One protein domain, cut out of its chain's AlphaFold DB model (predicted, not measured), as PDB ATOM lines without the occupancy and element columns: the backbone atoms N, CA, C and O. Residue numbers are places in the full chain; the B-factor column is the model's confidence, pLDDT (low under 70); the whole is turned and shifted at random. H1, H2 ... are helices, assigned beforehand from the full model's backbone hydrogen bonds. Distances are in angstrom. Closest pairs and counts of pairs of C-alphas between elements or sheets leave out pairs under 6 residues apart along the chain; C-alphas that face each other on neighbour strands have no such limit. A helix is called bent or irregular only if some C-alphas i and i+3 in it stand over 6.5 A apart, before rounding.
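This is residues 5 to 59 of the 66 residues of the protein "30S ribosomal protein S21" of Thermoflavifilum aggregans (UniProt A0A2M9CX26). The model is an open L of three helices with no packed core: H1 and H2 follow each other in a stepped arm, and H3, the longest helix, makes the other arm beyond the corner at residues 36 to 40. No helix touches another, and residues 5 to 11 form a small hook before H1. The printed part has 55 residues with three named helices in the order H1, H2, H3 and no named strand; the class is all helix. It is extended, with a radius of gyration of the C-alphas of 18.2 A, and only just flat, spanning 48 by 32 by 13 A.

H1, residues 12 to 25, begins at C-alpha 12 (-24.548, 26.786, 28.243) and is 19.9 A long from first to last C-alpha. H2, residues 28 to 35, is 10.6 A long. H3, residues 41 to 59, is 27.2 A long and runs from C-alpha 41 (-55.616, 31.735, -1.329) to C-alpha 59 (-57.141, 53.579, 14.862).

H1 and H2 meet only through their tight link, Ala 26 and Arg 27. A tight link of five residues, 36 to 40, joins H2 to H3, yet these two helices are apart. H1 and H3 are apart too. From first to last C-alpha, x and z fall in both H1 and H2, while y and z rise in H3. In H1, H2 and H3 every O i to N i+4 pair is within hydrogen-bond range, and no helix is bent.

The two C-alphas farthest apart, those of Glu 10 and Ser 42, are 49.8 A apart. Residues 19 to 59 stand free. The printed part has no cut, and neither link between helices is long. The mean pLDDT of the printed part is 90.3; residues 8 to 9 are under 70.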
ATOM      1  N   ASP A   5     -23.024  30.570  18.187       79.50
ATOM      2  CA  ASP A   5     -21.654  30.297  18.568       79.50
ATOM      3  C   ASP A   5     -21.570  30.108  20.081       79.50
ATOM      4  O   ASP A   5     -21.825  31.020  20.872       79.50
ATOM      5  N   ALA A   6     -21.220  28.888  20.489       70.38
ATOM      6  CA  ALA A   6     -21.012  28.551  21.892       70.38
ATOM      7  C   ALA A   6     -19.791  29.279  22.482       70.38
ATOM      8  O   ALA A   6     -19.780  29.571  23.672       70.38
ATOM      9  N   LYS A   7     -18.804  29.651  21.650       72.19
ATOM     10  CA  LYS A   7     -17.602  30.392  22.075       72.19
ATOM     11  C   LYS A   7     -17.903  31.784  22.644       72.19
ATOM     12  O   LYS A   7     -17.151  32.256  23.483       72.19
ATOM     13  N   GLU A   8     -18.999  32.427  22.232       65.81
ATOM     14  CA  GLU A   8     -19.405  33.743  22.760       65.81
ATOM     15  C   GLU A   8     -20.245  33.661  24.045       65.81
ATOM     16  O   GLU A   8     -20.632  34.682  24.622       65.81
ATOM     17  N   CYS A   9     -20.630  32.458  24.469       67.06
ATOM     18  CA  CYS A   9     -21.484  32.254  25.629       67.06
ATOM     19  C   CYS A   9     -20.709  31.444  26.663       67.06
ATOM     20  O   CYS A   9     -20.700  30.224  26.606       67.06
ATOM     21  N   GLU A  10     -20.111  32.134  27.635       73.00
ATOM     22  CA  GLU A  10     -19.333  31.543  28.739       73.00
ATOM     23  C   GLU A  10     -20.054  30.392  29.468       73.00
ATOM     24  O   GLU A  10     -19.404  29.525  30.038       73.00
ATOM     25  N   ASN A  11     -21.398  30.381  29.455       83.25
ATOM     26  CA  ASN A  11     -22.226  29.327  30.041       83.25
ATOM     27  C   ASN A  11     -23.304  28.828  29.049       83.25
ATOM     28  O   ASN A  11     -23.936  29.625  28.341       83.25
ATOM     29  N   ILE A  12     -23.563  27.515  29.063       84.56
ATOM     30  CA  ILE A  12     -24.548  26.786  28.243       84.56
ATOM     31  C   ILE A  12     -25.955  27.378  28.400       84.56
ATOM     32  O   ILE A  12     -26.662  27.584  27.409       84.56
ATOM     33  N   ASP A  13     -26.348  27.755  29.619       86.00
ATOM     34  CA  ASP A  13     -27.680  28.314  29.892       86.00
ATOM     35  C   ASP A  13     -27.936  29.622  29.129       86.00
ATOM     36  O   ASP A  13     -29.028  29.866  28.597       86.00
ATOM     37  N   LYS A  14     -26.903  30.472  29.012       86.75
ATOM     38  CA  LYS A  14     -26.980  31.723  28.242       86.75
ATOM     39  C   LYS A  14     -27.143  31.423  26.747       86.75
ATOM     40  O   LYS A  14     -27.922  32.110  26.075       86.75
ATOM     41  N   ALA A  15     -26.465  30.396  26.234       87.62
ATOM     42  CA  ALA A  15     -26.589  29.963  24.842       87.62
ATOM     43  C   ALA A  15     -28.003  29.436  24.537       87.62
ATOM     44  O   ALA A  15     -28.618  29.867  23.556       87.62
ATOM     45  N   LEU A  16     -28.571  28.602  25.415       88.50
ATOM     46  CA  LEU A  16     -29.942  28.088  25.290       88.50
ATOM     47  C   LEU A  16     -30.986  29.213  25.305       88.50
ATOM     48  O   LEU A  16     -31.907  29.231  24.484       88.50
ATOM     49  N   LYS A  17     -30.822  30.214  26.178       89.62
ATOM     50  CA  LYS A  17     -31.719  31.379  26.224       89.62
ATOM     51  C   LYS A  17     -31.640  32.217  24.942       89.62
ATOM     52  O   LYS A  17     -32.677  32.627  24.411       89.62
ATOM     53  N   LYS A  18     -30.432  32.444  24.408       89.06
ATOM     54  CA  LYS A  18     -30.240  33.108  23.103       89.06
ATOM     55  C   LYS A  18     -30.871  32.292  21.968       89.06
ATOM     56  O   LYS A  18     -31.509  32.889  21.098       89.06
ATOM     57  N   TYR A  19     -30.761  30.960  21.998       90.31
ATOM     58  CA  TYR A  19     -31.399  30.057  21.031       90.31
ATOM     59  C   TYR A  19     -32.903  30.195  21.033       90.31
ATOM     60  O   TYR A  19     -33.490  30.495  19.994       90.31
ATOM     61  N   LYS A  20     -33.514  30.079  22.210       90.81
ATOM     62  CA  LYS A  20     -34.955  30.230  22.370       90.81
ATOM     63  C   LYS A  20     -35.437  31.582  21.837       90.81
ATOM     64  O   LYS A  20     -36.363  31.625  21.033       90.81
ATOM     65  N   LYS A  21     -34.745  32.677  22.173       91.00
ATOM     66  CA  LYS A  21     -35.084  34.020  21.672       91.00
ATOM     67  C   LYS A  21     -34.931  34.139  20.148       91.00
ATOM     68  O   LYS A  21     -35.782  34.747  19.497       91.00
ATOM     69  N   LYS A  22     -33.875  33.561  19.557       91.75
ATOM     70  CA  LYS A  22     -33.698  33.506  18.091       91.75
ATOM     71  C   LYS A  22     -34.802  32.668  17.426       91.75
ATOM     72  O   LYS A  22     -35.327  33.088  16.397       91.75
ATOM     73  N   PHE A  23     -35.189  31.543  18.024       92.56
ATOM     74  CA  PHE A  23     -36.257  30.661  17.545       92.56
ATOM     75  C   PHE A  23     -37.629  31.341  17.559       92.56
ATOM     76  O   PHE A  23     -38.344  31.318  16.554       92.56
ATOM     77  N   GLU A  24     -37.964  32.026  18.652       91.06
ATOM     78  CA  GLU A  24     -39.192  32.813  18.771       91.06
ATOM     79  C   GLU A  24     -39.213  33.981  17.774       91.06
ATOM     80  O   GLU A  24     -40.211  34.182  17.078       91.06
ATOM     81  N   LYS A  25     -38.093  34.706  17.621       91.19
ATOM     82  CA  LYS A  25     -37.967  35.803  16.645       91.19
ATOM     83  C   LYS A  25     -38.139  35.317  15.204       91.19
ATOM     84  O   LYS A  25     -38.765  36.009  14.404       91.19
ATOM     85  N   ALA A  26     -37.624  34.131  14.885       92.19
ATOM     86  CA  ALA A  26     -37.771  33.515  13.570       92.19
ATOM     87  C   ALA A  26     -39.201  33.010  13.288       92.19
ATOM     88  O   ALA A  26     -39.506  32.670  12.148       92.19
ATOM     89  N   ARG A  27     -40.087  32.963  14.300       92.19
ATOM     90  CA  ARG A  27     -41.492  32.524  14.192       92.19
ATOM     91  C   ARG A  27     -41.672  31.157  13.518       92.19
ATOM     92  O   ARG A  27     -42.718  30.880  12.933       92.19
ATOM     93  N   ILE A  28     -40.677  30.276  13.640       91.94
ATOM     94  CA  ILE A  28     -40.661  28.955  12.989       91.94
ATOM     95  C   ILE A  28     -41.882  28.133  13.406       91.94
ATOM     96  O   ILE A  28     -42.555  27.537  12.572       91.94
ATOM     97  N   LEU A  29     -42.225  28.165  14.694       91.25
ATOM     98  CA  LEU A  29     -43.360  27.422  15.232       91.25
ATOM     99  C   LEU A  29     -44.711  27.924  14.684       91.25
ATOM    100  O   LEU A  29     -45.628  27.126  14.498       91.25
ATOM    101  N   GLN A  30     -44.836  29.224  14.394       92.00
ATOM    102  CA  GLN A  30     -46.025  29.771  13.737       92.00
ATOM    103  C   GLN A  30     -46.110  29.292  12.283       92.00
ATOM    104  O   GLN A  30     -47.159  28.820  11.860       92.00
ATOM    105  N   GLN A  31     -44.999  29.348  11.543       91.94
ATOM    106  CA  GLN A  31     -44.950  28.889  10.151       91.94
ATOM    107  C   GLN A  31     -45.251  27.393  10.022       91.94
ATOM    108  O   GLN A  31     -45.951  26.990   9.099       91.94
ATOM    109  N   LEU A  32     -44.750  26.570  10.948       94.12
ATOM    110  CA  LEU A  32     -45.058  25.141  10.988       94.12
ATOM    111  C   LEU A  32     -46.556  24.911  11.171       94.12
ATOM    112  O   LEU A  32     -47.147  24.182  10.383       94.12
ATOM    113  N   ARG A  33     -47.182  25.583  12.146       93.50
ATOM    114  CA  ARG A  33     -48.634  25.498  12.367       93.50
ATOM    115  C   ARG A  33     -49.440  25.965  11.155       93.50
ATOM    116  O   ARG A  33     -50.398  25.308  10.777       93.50
ATOM    117  N   GLU A  34     -49.037  27.056  10.509       92.25
ATOM    118  CA  GLU A  34     -49.705  27.561   9.298       92.25
ATOM    119  C   GLU A  34     -49.596  26.598   8.107       92.25
ATOM    120  O   GLU A  34     -50.485  26.575   7.262       92.25
ATOM    121  N   ARG A  35     -48.525  25.799   8.037       94.00
ATOM    122  CA  ARG A  35     -48.287  24.824   6.960       94.00
ATOM    123  C   ARG A  35     -48.897  23.447   7.217       94.00
ATOM    124  O   ARG A  35     -48.898  22.633   6.301       94.00
ATOM    125  N   GLN A  36     -49.409  23.175   8.419       95.25
ATOM    126  CA  GLN A  36     -50.028  21.881   8.745       95.25
ATOM    127  C   GLN A  36     -51.275  21.587   7.902       95.25
ATOM    128  O   GLN A  36     -51.591  20.423   7.676       95.25
ATOM    129  N   ALA A  37     -51.976  22.620   7.430       94.62
ATOM    130  CA  ALA A  37     -53.172  22.478   6.612       94.62
ATOM    131  C   ALA A  37     -53.114  23.390   5.384       94.62
ATOM    132  O   ALA A  37     -52.603  24.510   5.436       94.62
ATOM    133  N   TYR A  38     -53.690  22.927   4.273       95.56
ATOM    134  CA  TYR A  38     -53.848  23.760   3.088       95.56
ATOM    135  C   TYR A  38     -54.943  24.808   3.310       95.56
ATOM    136  O   TYR A  38     -56.101  24.485   3.571       95.56
ATOM    137  N   VAL A  39     -54.583  26.079   3.143       95.12
ATOM    138  CA  VAL A  39     -55.520  27.205   3.184       95.12
ATOM    139  C   VAL A  39     -55.639  27.785   1.783       95.12
ATOM    140  O   VAL A  39     -54.657  28.261   1.214       95.12
ATOM    141  N   LYS A  40     -56.858  27.790   1.231       97.19
ATOM    142  CA  LYS A  40     -57.131  28.383  -0.086       97.19
ATOM    143  C   LYS A  40     -56.682  29.859  -0.116       97.19
ATOM    144  O   LYS A  40     -56.967  30.588   0.843       97.19
ATOM    145  N   PRO A  41     -56.084  30.349  -1.221       95.75
ATOM    146  CA  PRO A  41     -55.616  31.735  -1.329       95.75
ATOM    147  C   PRO A  41     -56.702  32.779  -1.030       95.75
ATOM    148  O   PRO A  41     -56.445  33.785  -0.369       95.75
ATOM    149  N   SER A  42     -57.941  32.504  -1.446       97.12
ATOM    150  CA  SER A  42     -59.099  33.368  -1.191       97.12
ATOM    151  C   SER A  42     -59.425  33.509   0.298       97.12
ATOM    152  O   SER A  42     -59.736  34.604   0.765       97.12
ATOM    153  N   VAL A  43     -59.308  32.424   1.068       96.00
ATOM    154  CA  VAL A  43     -59.549  32.424   2.518       96.00
ATOM    155  C   VAL A  43     -58.445  33.199   3.235       96.00
ATOM    156  O   VAL A  43     -58.739  34.044   4.079       96.00
ATOM    157  N   LYS A  44     -57.182  32.994   2.839       95.38
ATOM    158  CA  LYS A  44     -56.048  33.755   3.380       95.38
ATOM    159  C   LYS A  44     -56.228  35.261   3.156       95.38
ATOM    160  O   LYS A  44     -56.136  36.035   4.108       95.38
ATOM    161  N   ARG A  45     -56.579  35.665   1.930       96.44
ATOM    162  CA  ARG A  45     -56.814  37.073   1.578       96.44
ATOM    163  C   ARG A  45     -57.973  37.688   2.361       96.44
ATOM    164  O   ARG A  45     -57.878  38.831   2.803       96.44
ATOM    165  N   ARG A  46     -59.056  36.936   2.569       97.31
ATOM    166  CA  ARG A  46     -60.198  37.394   3.371       97.31
ATOM    167  C   ARG A  46     -59.789  37.698   4.814       97.31
ATOM    168  O   ARG A  46     -60.128  38.766   5.321       97.31
ATOM    169  N   ASN A  47     -59.014  36.812   5.438       96.12
ATOM    170  CA  ASN A  47     -58.531  36.992   6.810       96.12
ATOM    171  C   ASN A  47     -57.601  38.212   6.938       96.12
ATOM    172  O   ASN A  47     -57.681  38.956   7.917       96.12
ATOM    173  N   GLU A  48     -56.746  38.457   5.938       96.25
ATOM    174  CA  GLU A  48     -55.894  39.655   5.874       96.25
ATOM    175  C   GLU A  48     -56.725  40.945   5.853       96.25
ATOM    176  O   GLU A  48     -56.473  41.854   6.648       96.25
ATOM    177  N   ILE A  49     -57.747  41.008   4.991       97.12
ATOM    178  CA  ILE A  49     -58.628  42.177   4.856       97.12
ATOM    179  C   ILE A  49     -59.415  42.417   6.147       97.12
ATOM    180  O   ILE A  49     -59.443  43.539   6.649       97.12
ATOM    181  N   GLN A  50     -60.012  41.373   6.728       96.25
ATOM    182  CA  GLN A  50     -60.754  41.489   7.987       96.25
ATOM    183  C   GLN A  50     -59.869  42.032   9.116       96.25
ATOM    184  O   GLN A  50     -60.269  42.945   9.841       96.25
ATOM    185  N   ARG A  51     -58.631  41.531   9.223       95.25
ATOM    186  CA  ARG A  51     -57.652  42.021  10.200       95.25
ATOM    187  C   ARG A  51     -57.264  43.481   9.951       95.25
ATOM    188  O   ARG A  51     -57.099  44.228  10.916       95.25
ATOM    189  N   ALA A  52     -57.117  43.894   8.692       95.62
ATOM    190  CA  ALA A  52     -56.817  45.279   8.330       95.62
ATOM    191  C   ALA A  52     -57.973  46.224   8.693       95.62
ATOM    192  O   ALA A  52     -57.740  47.244   9.340       95.62
ATOM    193  N   ILE A  53     -59.215  45.846   8.375       95.25
ATOM    194  CA  ILE A  53     -60.420  46.607   8.733       95.25
ATOM    195  C   ILE A  53     -60.523  46.767  10.251       95.25
ATOM    196  O   ILE A  53     -60.763  47.870  10.736       95.25
ATOM    197  N   TYR A  54     -60.312  45.689  11.011       93.06
ATOM    198  CA  TYR A  54     -60.331  45.744  12.473       93.06
ATOM    199  C   TYR A  54     -59.299  46.742  13.021       93.06
ATOM    200  O   TYR A  54     -59.636  47.598  13.837       93.06
ATOM    201  N   ARG A  55     -58.060  46.706  12.511       92.38
ATOM    202  CA  ARG A  55     -57.006  47.663  12.893       92.38
ATOM    203  C   ARG A  55     -57.353  49.105  12.524       92.38
ATOM    204  O   ARG A  55     -57.133  49.993  13.339       92.38
ATOM    205  N   ALA A  56     -57.911  49.330  11.336       93.19
ATOM    206  CA  ALA A  56     -58.328  50.656  10.888       93.19
ATOM    207  C   ALA A  56     -59.459  51.224  11.761       93.19
ATOM    208  O   ALA A  56     -59.423  52.393  12.132       93.19
ATOM    209  N   LYS A  57     -60.433  50.391  12.150       91.81
ATOM    210  CA  LYS A  57     -61.524  50.794  13.050       91.81
ATOM    211  C   LYS A  57     -61.029  51.159  14.453       91.81
ATOM    212  O   LYS A  57     -61.526  52.134  15.007       91.81
ATOM    213  N   ILE A  58     -60.045  50.427  14.989       90.56
ATOM    214  CA  ILE A  58     -59.380  50.783  16.258       90.56
ATOM    215  C   ILE A  58     -58.667  52.131  16.128       90.56
ATOM    216  O   ILE A  58     -58.848  52.995  16.976       90.56
ATOM    217  N   ALA A  59     -57.872  52.326  15.072       89.62
ATOM    218  CA  ALA A  59     -57.141  53.579  14.862       89.62
ATOM    219  C   ALA A  59     -58.080  54.787  14.706       89.62
ATOM    220  O   ALA A  59     -57.767  55.875  15.170       89.62
TER     221      ALA A  59